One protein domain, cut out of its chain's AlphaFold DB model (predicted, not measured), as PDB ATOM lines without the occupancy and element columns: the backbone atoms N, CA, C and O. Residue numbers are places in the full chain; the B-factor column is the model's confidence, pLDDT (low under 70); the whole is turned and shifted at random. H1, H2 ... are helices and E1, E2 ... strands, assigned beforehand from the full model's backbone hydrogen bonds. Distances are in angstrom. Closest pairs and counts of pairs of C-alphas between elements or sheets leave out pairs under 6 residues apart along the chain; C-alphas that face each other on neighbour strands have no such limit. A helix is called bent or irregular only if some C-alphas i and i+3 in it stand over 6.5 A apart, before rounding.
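This is residues 43 to 138 of the 156 residues of the protein "DNA-directed DNA polymerase" of Porodaedalea pini (UniProt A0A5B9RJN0). What does the model look like? A twisted four-stranded sheet has one helix, H1, over one face and no named helix over the other; past the end of E4 the chain runs off in an arm with the small helix H2, and its last stretch, residues 130 to 138 with H3, sticks out free. What is it made of? The printed part has 96 residues, with four named strands and three named helices in the order E1 H1 E2 E3 E4 H2 H3; the sheet is mixed, in the order E1 E4 E3 E2, and the class is mixed, helices and strands. How large is it? It is loose, with a radius of gyration of the C-alphas of 16.8 A and spans of 47 by 35 by 28 A.

How is the sheet joined? E2, residues 72 to 78, E3, residues 81 to 91, and E4, residues 99 to 107, form a meander, each strand the antiparallel neighbour of the one before, with N 74 and O 86 at 2.8 A and N 87 and O 103 at 2.8 A. E1, residues 48 to 51, is parallel to E4 at 35 degrees, with N 49 and O 104 at 2.7 A. The strands' lines turn by 57 degrees from edge to edge. Where is the long helix? H1, residues 54 to 69, is on the sheet in two layers, a helix on one face of a sheet, at a height of 9.0 A over E4 and E3; it runs along the strands, at 23 degrees to E3 on the local plane. Its closest C-alphas to E3 are those of Ser 55 and Ile 82, 5.0 A apart. E1, H1 and E2 form a split strand-helix-strand unit, two strands that run the same way in one sheet but are not neighbours, with a helix between them along the chain and E4 and E3 between them in the sheet; its crossover is right-handed. What of the other helices? H2, residues 116 to 122, and H3, residues 133 to 136, are not on the sheet and are apart from each other. Every O i to N i+4 pair is within hydrogen-bond range in H2, and 7 of 12 are in H1; H3 is too short for such a pair.

Where do the strands lie? E1 begins at C-alpha 48, (153.915, 60.966, 308.916); E3 is 29.1 A long, E4 26.7 A and E2 19.8 A. Where do the helices lie? H1, 18.3 A long, has a kink of 62 degrees near residue 61 and is irregular, but only just: C-alphas 55 and 58 are 6.8 A apart. H2 is 9.7 A long, and H3 ends at C-alpha 136, (140.622, 34.420, 298.873).

How far does it reach? The two C-alphas farthest apart, those of Thr 97 and Asn 138, are 49.9 A apart. Is it unbroken and sure? The printed part has no cut and no long link; its mean pLDDT is 88.3, and residues 92 to 98 are under 70.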
ATOM      1  N   LYS A  43     165.603  55.865 310.668       91.94
ATOM      2  CA  LYS A  43     165.281  56.492 309.371       91.94
ATOM      3  C   LYS A  43     163.907  57.170 309.364       91.94
ATOM      4  O   LYS A  43     163.776  58.242 308.782       91.94
ATOM      5  N   TYR A  44     162.909  56.567 310.008       93.56
ATOM      6  CA  TYR A  44     161.528  57.052 309.986       93.56
ATOM      7  C   TYR A  44     161.167  57.885 311.221       93.56
ATOM      8  O   TYR A  44     159.997  58.185 311.452       93.56
ATOM      9  N   LYS A  45     162.149  58.322 312.022       93.38
ATOM     10  CA  LYS A  45     161.890  59.211 313.163       93.38
ATOM     11  C   LYS A  45     161.119  60.456 312.710       93.38
ATOM     12  O   LYS A  45     161.551  61.169 311.811       93.38
ATOM     13  N   ASN A  46     160.009  60.748 313.385       94.81
ATOM     14  CA  ASN A  46     159.079  61.846 313.103       94.81
ATOM     15  C   ASN A  46     158.330  61.763 311.764       94.81
ATOM     16  O   ASN A  46     157.735  62.760 311.345       94.81
ATOM     17  N   TYR A  47     158.313  60.606 311.100       95.94
ATOM     18  CA  TYR A  47     157.576  60.458 309.848       95.94
ATOM     19  C   TYR A  47     156.065  60.492 310.061       95.94
ATOM     20  O   TYR A  47     155.541  60.080 311.099       95.94
ATOM     21  N   ARG A  48     155.373  60.982 309.027       96.00
ATOM     22  CA  ARG A  48     153.915  60.966 308.916       96.00
ATOM     23  C   ARG A  48     153.516  59.857 307.957       96.00
ATOM     24  O   ARG A  48     153.779  59.946 306.762       96.00
ATOM     25  N   ILE A  49     152.910  58.820 308.505       96.12
ATOM     26  CA  ILE A  49     152.398  57.663 307.790       96.12
ATOM     27  C   ILE A  49     150.950  57.975 307.436       96.12
ATOM     28  O   ILE A  49     150.106  58.132 308.317       96.12
ATOM     29  N   ASN A  50     150.681  58.101 306.144       94.88
ATOM     30  CA  ASN A  50     149.352  58.392 305.637       94.88
ATOM     31  C   ASN A  50     148.672  57.085 305.242       94.88
ATOM     32  O   ASN A  50     149.169  56.359 304.385       94.88
ATOM     33  N   LEU A  51     147.533  56.814 305.861       93.88
ATOM     34  CA  LEU A  51     146.659  55.692 305.550       93.88
ATOM     35  C   LEU A  51     145.365  56.281 304.978       93.88
ATOM     36  O   LEU A  51     144.914  57.340 305.420       93.88
ATOM     37  N   HIS A  52     144.805  55.688 303.927       90.94
ATOM     38  CA  HIS A  52     143.617  56.241 303.278       90.94
ATOM     39  C   HIS A  52     142.358  55.603 303.850       90.94
ATOM     40  O   HIS A  52     142.154  54.407 303.680       90.94
ATOM     41  N   ASN A  53     141.509  56.415 304.492       88.56
ATOM     42  CA  ASN A  53     140.352  55.961 305.263       88.56
ATOM     43  C   ASN A  53     140.760  55.181 306.532       88.56
ATOM     44  O   ASN A  53     140.144  54.177 306.907       88.56
ATOM     45  N   PHE A  54     141.824  55.658 307.188       89.94
ATOM     46  CA  PHE A  54     142.411  55.060 308.390       89.94
ATOM     47  C   PHE A  54     141.399  54.931 309.527       89.94
ATOM     48  O   PHE A  54     141.238  53.851 310.095       89.94
ATOM     49  N   SER A  55     140.723  56.037 309.847       87.88
ATOM     50  CA  SER A  55     139.864  56.177 311.025       87.88
ATOM     51  C   SER A  55     138.692  55.195 311.027       87.88
ATOM     52  O   SER A  55     138.298  54.713 312.087       87.88
ATOM     53  N   TYR A  56     138.176  54.856 309.846       86.62
ATOM     54  CA  TYR A  56     137.015  53.986 309.687       86.62
ATOM     55  C   TYR A  56     137.354  52.514 309.470       86.62
ATOM     56  O   TYR A  56     136.509  51.659 309.741       86.62
ATOM     57  N   PHE A  57     138.537  52.199 308.937       86.44
ATOM     58  CA  PHE A  57     138.859  50.835 308.523       86.44
ATOM     59  C   PHE A  57     140.143  50.307 309.163       86.44
ATOM     60  O   PHE A  57     140.082  49.430 310.027       86.44
ATOM     61  N   ASP A  58     141.301  50.830 308.764       83.69
ATOM     62  CA  ASP A  58     142.592  50.256 309.162       83.69
ATOM     63  C   ASP A  58     142.866  50.398 310.667       83.69
ATOM     64  O   ASP A  58     143.501  49.527 311.264       83.69
ATOM     65  N   ALA A  59     142.333  51.444 311.311       87.94
ATOM     66  CA  ALA A  59     142.475  51.665 312.748       87.94
ATOM     67  C   ALA A  59     141.949  50.487 313.584       87.94
ATOM     68  O   ALA A  59     142.554  50.150 314.599       87.94
ATOM     69  N   VAL A  60     140.882  49.809 313.144       88.19
ATOM     70  CA  VAL A  60     140.292  48.668 313.873       88.19
ATOM     71  C   VAL A  60     141.283  47.507 314.003       88.19
ATOM     72  O   VAL A  60     141.306  46.826 315.025       88.19
ATOM     73  N   PHE A  61     142.121  47.293 312.986       89.75
ATOM     74  CA  PHE A  61     143.137  46.239 312.990       89.75
ATOM     75  C   PHE A  61     144.446  46.708 313.630       89.75
ATOM     76  O   PHE A  61     145.100  45.947 314.341       89.75
ATOM     77  N   LEU A  62     144.829  47.964 313.387       92.69
ATOM     78  CA  LEU A  62     146.130  48.489 313.785       92.69
ATOM     79  C   LEU A  62     146.192  48.957 315.238       92.69
ATOM     80  O   LEU A  62     147.255  48.843 315.835       92.69
ATOM     81  N   LEU A  63     145.108  49.465 315.835       92.00
ATOM     82  CA  LEU A  63     145.167  50.074 317.173       92.00
ATOM     83  C   LEU A  63     145.681  49.114 318.249       92.00
ATOM     84  O   LEU A  63     146.497  49.525 319.072       92.00
ATOM     85  N   ASN A  64     145.270  47.845 318.212       91.31
ATOM     86  CA  ASN A  64     145.744  46.834 319.160       91.31
ATOM     87  C   ASN A  64     147.252  46.590 319.003       91.31
ATOM     88  O   ASN A  64     147.995  46.616 319.980       91.31
ATOM     89  N   VAL A  65     147.714  46.424 317.761       94.56
ATOM     90  CA  VAL A  65     149.132  46.199 317.442       94.56
ATOM     91  C   VAL A  65     149.976  47.412 317.825       94.56
ATOM     92  O   VAL A  65     151.010  47.276 318.473       94.56
ATOM     93  N   LEU A  66     149.512  48.613 317.483       94.75
ATOM     94  CA  LEU A  66     150.173  49.858 317.854       94.75
ATOM     95  C   LEU A  66     150.238  50.002 319.375       94.75
ATOM     96  O   LEU A  66     151.292  50.347 319.895       94.75
ATOM     97  N   SER A  67     149.151  49.718 320.096       94.00
ATOM     98  CA  SER A  67     149.124  49.819 321.559       94.00
ATOM     99  C   SER A  67     150.104  48.864 322.232       94.00
ATOM    100  O   SER A  67     150.668  49.224 323.258       94.00
ATOM    101  N   ASN A  68     150.322  47.681 321.657       94.31
ATOM    102  CA  ASN A  68     151.264  46.698 322.191       94.31
ATOM    103  C   ASN A  68     152.728  47.084 321.942       94.31
ATOM    104  O   ASN A  68     153.592  46.783 322.758       94.31
ATOM    105  N   LEU A  69     153.017  47.729 320.808       94.44
ATOM    106  CA  LEU A  69     154.380  48.112 320.422       94.44
ATOM    107  C   LEU A  69     154.801  49.486 320.956       94.44
ATOM    108  O   LEU A  69     155.992  49.794 320.998       94.44
ATOM    109  N   ALA A  70     153.840  50.339 321.301       94.31
ATOM    110  CA  ALA A  70     154.109  51.693 321.747       94.31
ATOM    111  C   ALA A  70     154.493  51.741 323.228       94.31
ATOM    112  O   ALA A  70     153.806  51.194 324.084       94.31
ATOM    113  N   THR A  71     155.481  52.569 323.556       94.12
ATOM    114  CA  THR A  71     155.664  53.074 324.923       94.12
ATOM    115  C   THR A  71     154.511  54.007 325.306       94.12
ATOM    116  O   THR A  71     154.096  54.087 326.460       94.12
ATOM    117  N   LYS A  72     153.999  54.770 324.330       94.88
ATOM    118  CA  LYS A  72     152.876  55.692 324.523       94.88
ATOM    119  C   LYS A  72     152.150  55.960 323.213       94.88
ATOM    120  O   LYS A  72     152.780  56.128 322.172       94.88
ATOM    121  N   ILE A  73     150.832  56.122 323.283       95.31
ATOM    122  CA  ILE A  73     150.012  56.607 322.168       95.31
ATOM    123  C   ILE A  73     149.276  57.872 322.601       95.31
ATOM    124  O   ILE A  73     148.802  57.978 323.730       95.31
ATOM    125  N   LYS A  74     149.202  58.856 321.704       96.12
ATOM    126  CA  LYS A  74     148.369  60.051 321.866       96.12
ATOM    127  C   LYS A  74     147.522  60.252 320.605       96.12
ATOM    128  O   LYS A  74     148.041  60.793 319.627       96.12
ATOM    129  N   PRO A  75     146.259  59.802 320.598       94.50
ATOM    130  CA  PRO A  75     145.351  60.072 319.496       94.50
ATOM    131  C   PRO A  75     144.793  61.500 319.588       94.50
ATOM    132  O   PRO A  75     144.532  62.012 320.676       94.50
ATOM    133  N   ILE A  76     144.586  62.126 318.436       94.94
ATOM    134  CA  ILE A  76     143.803  63.345 318.242       94.94
ATOM    135  C   ILE A  76     142.531  62.918 317.519       94.94
ATOM    136  O   ILE A  76     142.573  62.520 316.352       94.94
ATOM    137  N   ILE A  77     141.411  62.976 318.233       93.19
ATOM    138  CA  ILE A  77     140.100  62.553 317.743       93.19
ATOM    139  C   ILE A  77     139.214  63.785 317.623       93.19
ATOM    140  O   ILE A  77     139.161  64.608 318.538       93.19
ATOM    141  N   ARG A  78     138.510  63.901 316.502       92.00
ATOM    142  CA  ARG A  78     137.494  64.927 316.266       92.00
ATOM    143  C   ARG A  78     136.334  64.281 315.531       92.00
ATOM    144  O   ARG A  78     136.570  63.490 314.626       92.00
ATOM    145  N   ASP A  79     135.106  64.592 315.927       90.62
ATOM    146  CA  ASP A  79     133.893  64.075 315.277       90.62
ATOM    147  C   ASP A  79     133.911  62.537 315.132       90.62
ATOM    148  O   ASP A  79     133.583  61.973 314.089       90.62
ATOM    149  N   ASN A  80     134.364  61.860 316.197       87.81
ATOM    150  CA  ASN A  80     134.567  60.408 316.293       87.81
ATOM    151  C   ASN A  80     135.554  59.805 315.276       87.81
ATOM    152  O   ASN A  80     135.602  58.588 315.109       87.81
ATOM    153  N   GLN A  81     136.377  60.631 314.631       88.44
ATOM    154  CA  GLN A  81     137.394  60.209 313.677       88.44
ATOM    155  C   GLN A  81     138.790  60.496 314.222       88.44
ATOM    156  O   GLN A  81     139.066  61.567 314.768       88.44
ATOM    157  N   ILE A  82     139.690  59.526 314.066       91.25
ATOM    158  CA  ILE A  82     141.108  59.702 314.385       91.25
ATOM    159  C   ILE A  82     141.736  60.547 313.277       91.25
ATOM    160  O   ILE A  82     141.888  60.083 312.150       91.25
ATOM    161  N   ILE A  83     142.117  61.779 313.607       91.25
ATOM    162  CA  ILE A  83     142.813  62.676 312.677       91.25
ATOM    163  C   ILE A  83     144.300  62.319 312.622       91.25
ATOM    164  O   ILE A  83     144.891  62.193 311.549       91.25
ATOM    165  N   ASP A  84     144.908  62.197 313.797       93.44
ATOM    166  CA  ASP A  84     146.336  61.965 313.974       93.44
ATOM    167  C   ASP A  84     146.516  61.041 315.172       93.44
ATOM    168  O   ASP A  84     145.892  61.223 316.215       93.44
ATOM    169  N   LEU A  85     147.360  60.032 315.034       95.81
ATOM    170  CA  LEU A  85     147.729  59.145 316.119       95.81
ATOM    171  C   LEU A  85     149.236  59.199 316.283       95.81
ATOM    172  O   LEU A  85     149.999  58.676 315.470       95.81
ATOM    173  N   LYS A  86     149.662  59.869 317.352       97.19
ATOM    174  CA  LYS A  86     151.071  59.986 317.692       97.19
ATOM    175  C   LYS A  86     151.511  58.746 318.454       97.19
ATOM    176  O   LYS A  86     151.044  58.490 319.564       97.19
ATOM    177  N   PHE A  87     152.422  58.006 317.849       96.50
ATOM    178  CA  PHE A  87     152.971  56.748 318.330       96.50
ATOM    179  C   PHE A  87     154.392  56.983 318.837       96.50
ATOM    180  O   PHE A  87     155.226  57.512 318.102       96.50
ATOM    181  N   TYR A  88     154.661  56.625 320.090       96.06
ATOM    182  CA  TYR A  88     155.974  56.732 320.718       96.06
ATOM    183  C   TYR A  88     156.528  55.337 320.982       96.06
ATOM    184  O   TYR A  88     155.810  54.498 321.522       96.06
ATOM    185  N   PHE A  89     157.797  55.114 320.661       93.62
ATOM    186  CA  PHE A  89     158.468  53.836 320.879       93.62
ATOM    187  C   PHE A  89     159.940  54.039 321.217       93.62
ATOM    188  O   PHE A  89     160.547  55.042 320.837       93.62
ATOM    189  N   GLU A  90     160.514  53.072 321.915       89.56
ATOM    190  CA  GLU A  90     161.949  52.992 322.159       89.56
ATOM    191  C   GLU A  90     162.592  52.120 321.078       89.56
ATOM    192  O   GLU A  90     162.005  51.135 320.626       89.56
ATOM    193  N   ASN A  91     163.786  52.496 320.628       79.12
ATOM    194  CA  ASN A  91     164.580  51.673 319.720       79.12
ATOM    195  C   ASN A  91     165.936  51.400 320.385       79.12
ATOM    196  O   ASN A  91     166.638  52.336 320.770       79.12
ATOM    197  N   ASN A  92     166.262  50.109 320.494       69.62
ATOM    198  CA  ASN A  92     167.438  49.579 321.184       69.62
ATOM    199  C   ASN A  92     168.527  49.077 320.218       69.62
ATOM    200  O   ASN A  92     169.452  48.402 320.656       69.62
ATOM    201  N   GLU A  93     168.434  49.377 318.917       64.75
ATOM    202  CA  GLU A  93     169.285  48.783 317.872       64.75
ATOM    203  C   GLU A  93     170.793  49.008 318.082       64.75
ATOM    204  O   GLU A  93     171.579  48.261 317.513       64.75
ATOM    205  N   ASN A  94     171.221  49.960 318.925       56.75
ATOM    206  CA  ASN A  94     172.635  50.339 319.032       56.75
ATOM    207  C   ASN A  94     173.240  50.343 320.448       56.75
ATOM    208  O   ASN A  94     174.308  50.920 320.618       56.75
ATOM    209  N   ASN A  95     172.606  49.762 321.479       58.06
ATOM    210  CA  ASN A  95     173.060  49.870 322.890       58.06
ATOM    211  C   ASN A  95     173.265  51.323 323.404       58.06
ATOM    212  O   ASN A  95     173.710  51.535 324.530       58.06
ATOM    213  N   GLU A  96     172.924  52.333 322.602       54.81
ATOM    214  CA  GLU A  96     172.935  53.749 322.947       54.81
ATOM    215  C   GLU A  96     171.595  54.099 323.600       54.81
ATOM    216  O   GLU A  96     170.549  53.994 322.962       54.81
ATOM    217  N   THR A  97     171.651  54.492 324.878       58.69
ATOM    218  CA  THR A  97     170.604  55.142 325.697       58.69
ATOM    219  C   THR A  97     169.233  55.301 325.036       58.69
ATOM    220  O   THR A  97     169.101  56.134 324.135       58.69
ATOM    221  N   ASN A  98     168.235  54.565 325.562       65.56
ATOM    222  CA  ASN A  98     166.782  54.631 325.322       65.56
ATOM    223  C   ASN A  98     166.322  55.919 324.629       65.56
ATOM    224  O   ASN A  98     165.796  56.850 325.246       65.56
ATOM    225  N   SER A  99     166.538  55.994 323.319       73.62
ATOM    226  CA  SER A  99     166.137  57.157 322.551       73.62
ATOM    227  C   SER A  99     164.663  56.986 322.239       73.62
ATOM    228  O   SER A  99     164.268  56.014 321.603       73.62
ATOM    229  N   LEU A 100     163.838  57.922 322.705       87.31
ATOM    230  CA  LEU A 100     162.413  57.911 322.404       87.31
ATOM    231  C   LEU A 100     162.198  58.394 320.962       87.31
ATOM    232  O   LEU A 100     162.549  59.523 320.595       87.31
ATOM    233  N   TYR A 101     161.612  57.533 320.143       93.31
ATOM    234  CA  TYR A 101     161.244  57.802 318.761       93.31
ATOM    235  C   TYR A 101     159.739  58.009 318.633       93.31
ATOM    236  O   TYR A 101     158.945  57.621 319.491       93.31
ATOM    237  N   THR A 102     159.350  58.667 317.546       96.00
ATOM    238  CA  THR A 102     157.968  59.071 317.293       96.00
ATOM    239  C   THR A 102     157.581  58.844 315.843       96.00
ATOM    240  O   THR A 102     158.341  59.194 314.943       96.00
ATOM    241  N   LEU A 103     156.373  58.330 315.626       96.88
ATOM    242  CA  LEU A 103     155.684  58.259 314.338       96.88
ATOM    243  C   LEU A 103     154.311  58.921 314.462       96.88
ATOM    244  O   LEU A 103     153.752  59.026 315.556       96.88
ATOM    245  N   TYR A 104     153.770  59.366 313.335       97.19
ATOM    246  CA  TYR A 104     152.444  59.969 313.253       97.19
ATOM    247  C   TYR A 104     151.623  59.207 312.220       97.19
ATOM    248  O   TYR A 104     151.975  59.228 311.045       97.19
ATOM    249  N   PHE A 105     150.543  58.554 312.631       96.19
ATOM    250  CA  PHE A 105     149.602  57.908 311.715       96.19
ATOM    251  C   PHE A 105     148.450  58.865 311.427       96.19
ATOM    252  O   PHE A 105     147.822  59.364 312.359       96.19
ATOM    253  N   ARG A 106     148.190  59.150 310.152       95.00
ATOM    254  CA  ARG A 106     147.196  60.135 309.711       95.00
ATOM    255  C   ARG A 106     146.218  59.541 308.724       95.00
ATOM    256  O   ARG A 106     146.604  58.751 307.862       95.00
ATOM    257  N   ASP A 107     144.976  60.000 308.812       93.31
ATOM    258  CA  ASP A 107     143.971  59.693 307.807       93.31
ATOM    259  C   ASP A 107     144.076  60.666 306.628       93.31
ATOM    260  O   ASP A 107     143.716  61.841 306.713       93.31
ATOM    261  N   SER A 108     144.580  60.168 305.503       92.12
ATOM    262  CA  SER A 108     144.680  60.954 304.272       92.12
ATOM    263  C   SER A 108     143.331  61.222 303.609       92.12
ATOM    264  O   SER A 108     143.246  62.148 302.803       92.12
ATOM    265  N   TYR A 109     142.268  60.483 303.953       91.94
ATOM    266  CA  TYR A 109     140.927  60.746 303.423       91.94
ATOM    267  C   TYR A 109     140.390  62.112 303.877       91.94
ATOM    268  O   TYR A 109     139.687  62.782 303.128       91.94
ATOM    269  N   LEU A 110     140.806  62.580 305.059       88.88
ATOM    270  CA  LEU A 110     140.464  63.916 305.561       88.88
ATOM    271  C   LEU A 110     141.098  65.048 304.738       88.88
ATOM    272  O   LEU A 110     140.584  66.162 304.729       88.88
ATOM    273  N   LEU A 111     142.214  64.771 304.058       89.75
ATOM    274  CA  LEU A 111     142.892  65.719 303.167       89.75
ATOM    275  C   LEU A 111     142.394  65.597 301.723       89.75
ATOM    276  O   LEU A 111     142.275  66.598 301.022       89.75
ATOM    277  N   LEU A 112     142.123  64.370 301.280       93.12
ATOM    278  CA  LEU A 112     141.688  64.034 299.927       93.12
ATOM    279  C   LEU A 112     140.377  63.229 300.005       93.12
ATOM    280  O   LEU A 112     140.421  61.996 299.944       93.12
ATOM    281  N   PRO A 113     139.214  63.903 300.135       92.25
ATOM    282  CA  PRO A 113     137.925  63.275 300.441       92.25
ATOM    283  C   PRO A 113     137.285  62.649 299.197       92.25
ATOM    284  O   PRO A 113     136.228  63.054 298.716       92.25
ATOM    285  N   SER A 114     137.963  61.668 298.614       93.88
ATOM    286  CA  SER A 114     137.495  60.927 297.450       93.88
ATOM    287  C   SER A 114     138.129  59.544 297.438       93.88
ATOM    288  O   SER A 114     139.154  59.318 298.073       93.88
ATOM    289  N   SER A 115     137.528  58.598 296.720       91.50
ATOM    290  CA  SER A 115     138.099  57.256 296.611       91.50
ATOM    291  C   SER A 115     139.432  57.286 295.860       91.50
ATOM    292  O   SER A 115     139.600  58.060 294.918       91.50
ATOM    293  N   LEU A 116     140.352  56.380 296.209       91.19
ATOM    294  CA  LEU A 116     141.649  56.254 295.525       91.19
ATOM    295  C   LEU A 116     141.533  56.152 293.993       91.19
ATOM    296  O   LEU A 116     142.360  56.720 293.294       91.19
ATOM    297  N   ASP A 117     140.502  55.485 293.459       91.62
ATOM    298  CA  ASP A 117     140.267  55.404 292.005       91.62
ATOM    299  C   ASP A 117     139.929  56.772 291.385       91.62
ATOM    300  O   ASP A 117     140.464  57.143 290.342       91.62
ATOM    301  N   LYS A 118     139.072  57.556 292.050       94.06
ATOM    302  CA  LYS A 118     138.747  58.917 291.608       94.06
ATOM    303  C   LYS A 118     139.964  59.829 291.717       94.06
ATOM    304  O   LYS A 118     140.216  60.595 290.796       94.06
ATOM    305  N   LEU A 119     140.729  59.722 292.805       93.81
ATOM    306  CA  LEU A 119     141.965  60.484 292.984       93.81
ATOM    307  C   LEU A 119     142.988  60.134 291.900       93.81
ATOM    308  O   LEU A 119     143.558  61.044 291.309       93.81
ATOM    309  N   ALA A 120     143.170  58.850 291.579       94.00
ATOM    310  CA  ALA A 120     144.083  58.428 290.521       94.00
ATOM    311  C   ALA A 120     143.716  59.048 289.167       94.00
ATOM    312  O   ALA A 120     144.575  59.596 288.481       94.00
ATOM    313  N   LYS A 121     142.421  59.061 288.823       93.56
ATOM    314  CA  LYS A 121     141.918  59.730 287.614       93.56
ATOM    315  C   LYS A 121     142.167  61.239 287.644       93.56
ATOM    316  O   LYS A 121     142.666  61.785 286.668       93.56
ATOM    317  N   SER A 122     141.868  61.906 288.760       95.25
ATOM    318  CA  SER A 122     142.052  63.358 288.899       95.25
ATOM    319  C   SER A 122     143.518  63.793 288.849       95.25
ATOM    320  O   SER A 122     143.817  64.848 288.300       95.25
ATOM    321  N   PHE A 123     144.433  62.996 289.405       94.88
ATOM    322  CA  PHE A 123     145.875  63.270 289.391       94.88
ATOM    323  C   PHE A 123     146.596  62.687 288.169       94.88
ATOM    324  O   PHE A 123     147.814  62.820 288.069       94.88
ATOM    325  N   ASN A 124     145.862  62.054 287.248       94.75
ATOM    326  CA  ASN A 124     146.403  61.376 286.073       94.75
ATOM    327  C   ASN A 124     147.505  60.351 286.427       94.75
ATOM    328  O   ASN A 124     148.572  60.317 285.813       94.75
ATOM    329  N   THR A 125     147.258  59.543 287.462       91.56
ATOM    330  CA  THR A 125     148.164  58.489 287.943       91.56
ATOM    331  C   THR A 125     147.603  57.091 287.674       91.56
ATOM    332  O   THR A 125     146.509  56.921 287.132       91.56
ATOM    333  N   VAL A 126     148.383  56.062 288.023       88.44
ATOM    334  CA  VAL A 126     148.007  54.662 287.800       88.44
ATOM    335  C   VAL A 126     146.696  54.345 288.535       88.44
ATOM    336  O   VAL A 126     146.610  54.563 289.747       88.44
ATOM    337  N   PRO A 127     145.676  53.821 287.832       84.31
ATOM    338  CA  PRO A 127     144.388  53.520 288.435       84.31
ATOM    339  C   PRO A 127     144.492  52.372 289.437       84.31
ATOM    340  O   PRO A 127     145.360  51.498 289.354       84.31
ATOM    341  N   LYS A 128     143.551  52.349 290.381       82.44
ATOM    342  CA  LYS A 128     143.474  51.296 291.391       82.44
ATOM    343  C   LYS A 128     143.157  49.944 290.739       82.44
ATOM    344  O   LYS A 128     142.166  49.814 290.024       82.44
ATOM    345  N   GLY A 129     143.955  48.923 291.047       82.00
ATOM    346  CA  GLY A 129     143.694  47.545 290.623       82.00
ATOM    347  C   GLY A 129     142.465  46.922 291.302       82.00
ATOM    348  O   GLY A 129     142.084  47.293 292.416       82.00
ATOM    349  N   ILE A 130     141.848  45.936 290.645       81.50
ATOM    350  CA  ILE A 130     140.713  45.180 291.196       81.50
ATOM    351  C   ILE A 130     141.238  43.993 291.998       81.50
ATOM    352  O   ILE A 130     141.793  43.057 291.433       81.50
ATOM    353  N   PHE A 131     141.006  43.995 293.309       80.19
ATOM    354  CA  PHE A 131     141.367  42.870 294.166       80.19
ATOM    355  C   PHE A 131     140.300  41.756 294.118       80.19
ATOM    356  O   PHE A 131     139.133  42.020 294.433       80.19
ATOM    357  N   PRO A 132     140.648  40.508 293.752       81.19
ATOM    358  CA  PRO A 132     139.677  39.436 293.555       81.19
ATOM    359  C   PRO A 132     139.229  38.803 294.886       81.19
ATOM    360  O   PRO A 132     139.628  37.700 295.244       81.19
ATOM    361  N   TYR A 133     138.330  39.459 295.627       76.88
ATOM    362  CA  TYR A 133     137.869  38.985 296.948       76.88
ATOM    363  C   TYR A 133     137.280  37.562 296.962       76.88
ATOM    364  O   TYR A 133     137.365  36.865 297.975       76.88
ATOM    365  N   LYS A 134     136.670  37.121 295.855       76.25
ATOM    366  CA  LYS A 134     136.096  35.769 295.734       76.25
ATOM    367  C   LYS A 134     137.170  34.678 295.743       76.25
ATOM    368  O   LYS A 134     136.898  33.590 296.231       76.25
ATOM    369  N   PHE A 135     138.369  34.990 295.254       77.25
ATOM    370  CA  PHE A 135     139.499  34.064 295.204       77.25
ATOM    371  C   PHE A 135     139.944  33.660 296.613       77.25
ATOM    372  O   PHE A 135     140.021  32.482 296.923       77.25
ATOM    373  N   ILE A 136     140.121  34.640 297.503       73.69
ATOM    374  CA  ILE A 136     140.622  34.420 298.873       73.69
ATOM    375  C   ILE A 136     139.639  33.659 299.754       73.69
ATOM    376  O   ILE A 136     140.032  32.959 300.678       73.69
ATOM    377  N   ASN A 137     138.343  33.809 299.489       70.00
ATOM    378  CA  ASN A 137     137.316  33.104 300.243       70.00
ATOM    379  C   ASN A 137     137.053  31.691 299.698       70.00
ATOM    380  O   ASN A 137     136.178  31.011 300.234       70.00
ATOM    381  N   ASN A 138     137.744  31.264 298.633       74.56
ATOM    382  CA  ASN A 138     137.553  29.945 298.055       74.56
ATOM    383  C   ASN A 138     138.496  28.931 298.731       74.56
ATOM    384  O   ASN A 138     139.701  28.987 298.492       74.56
TER     385      ASN A 138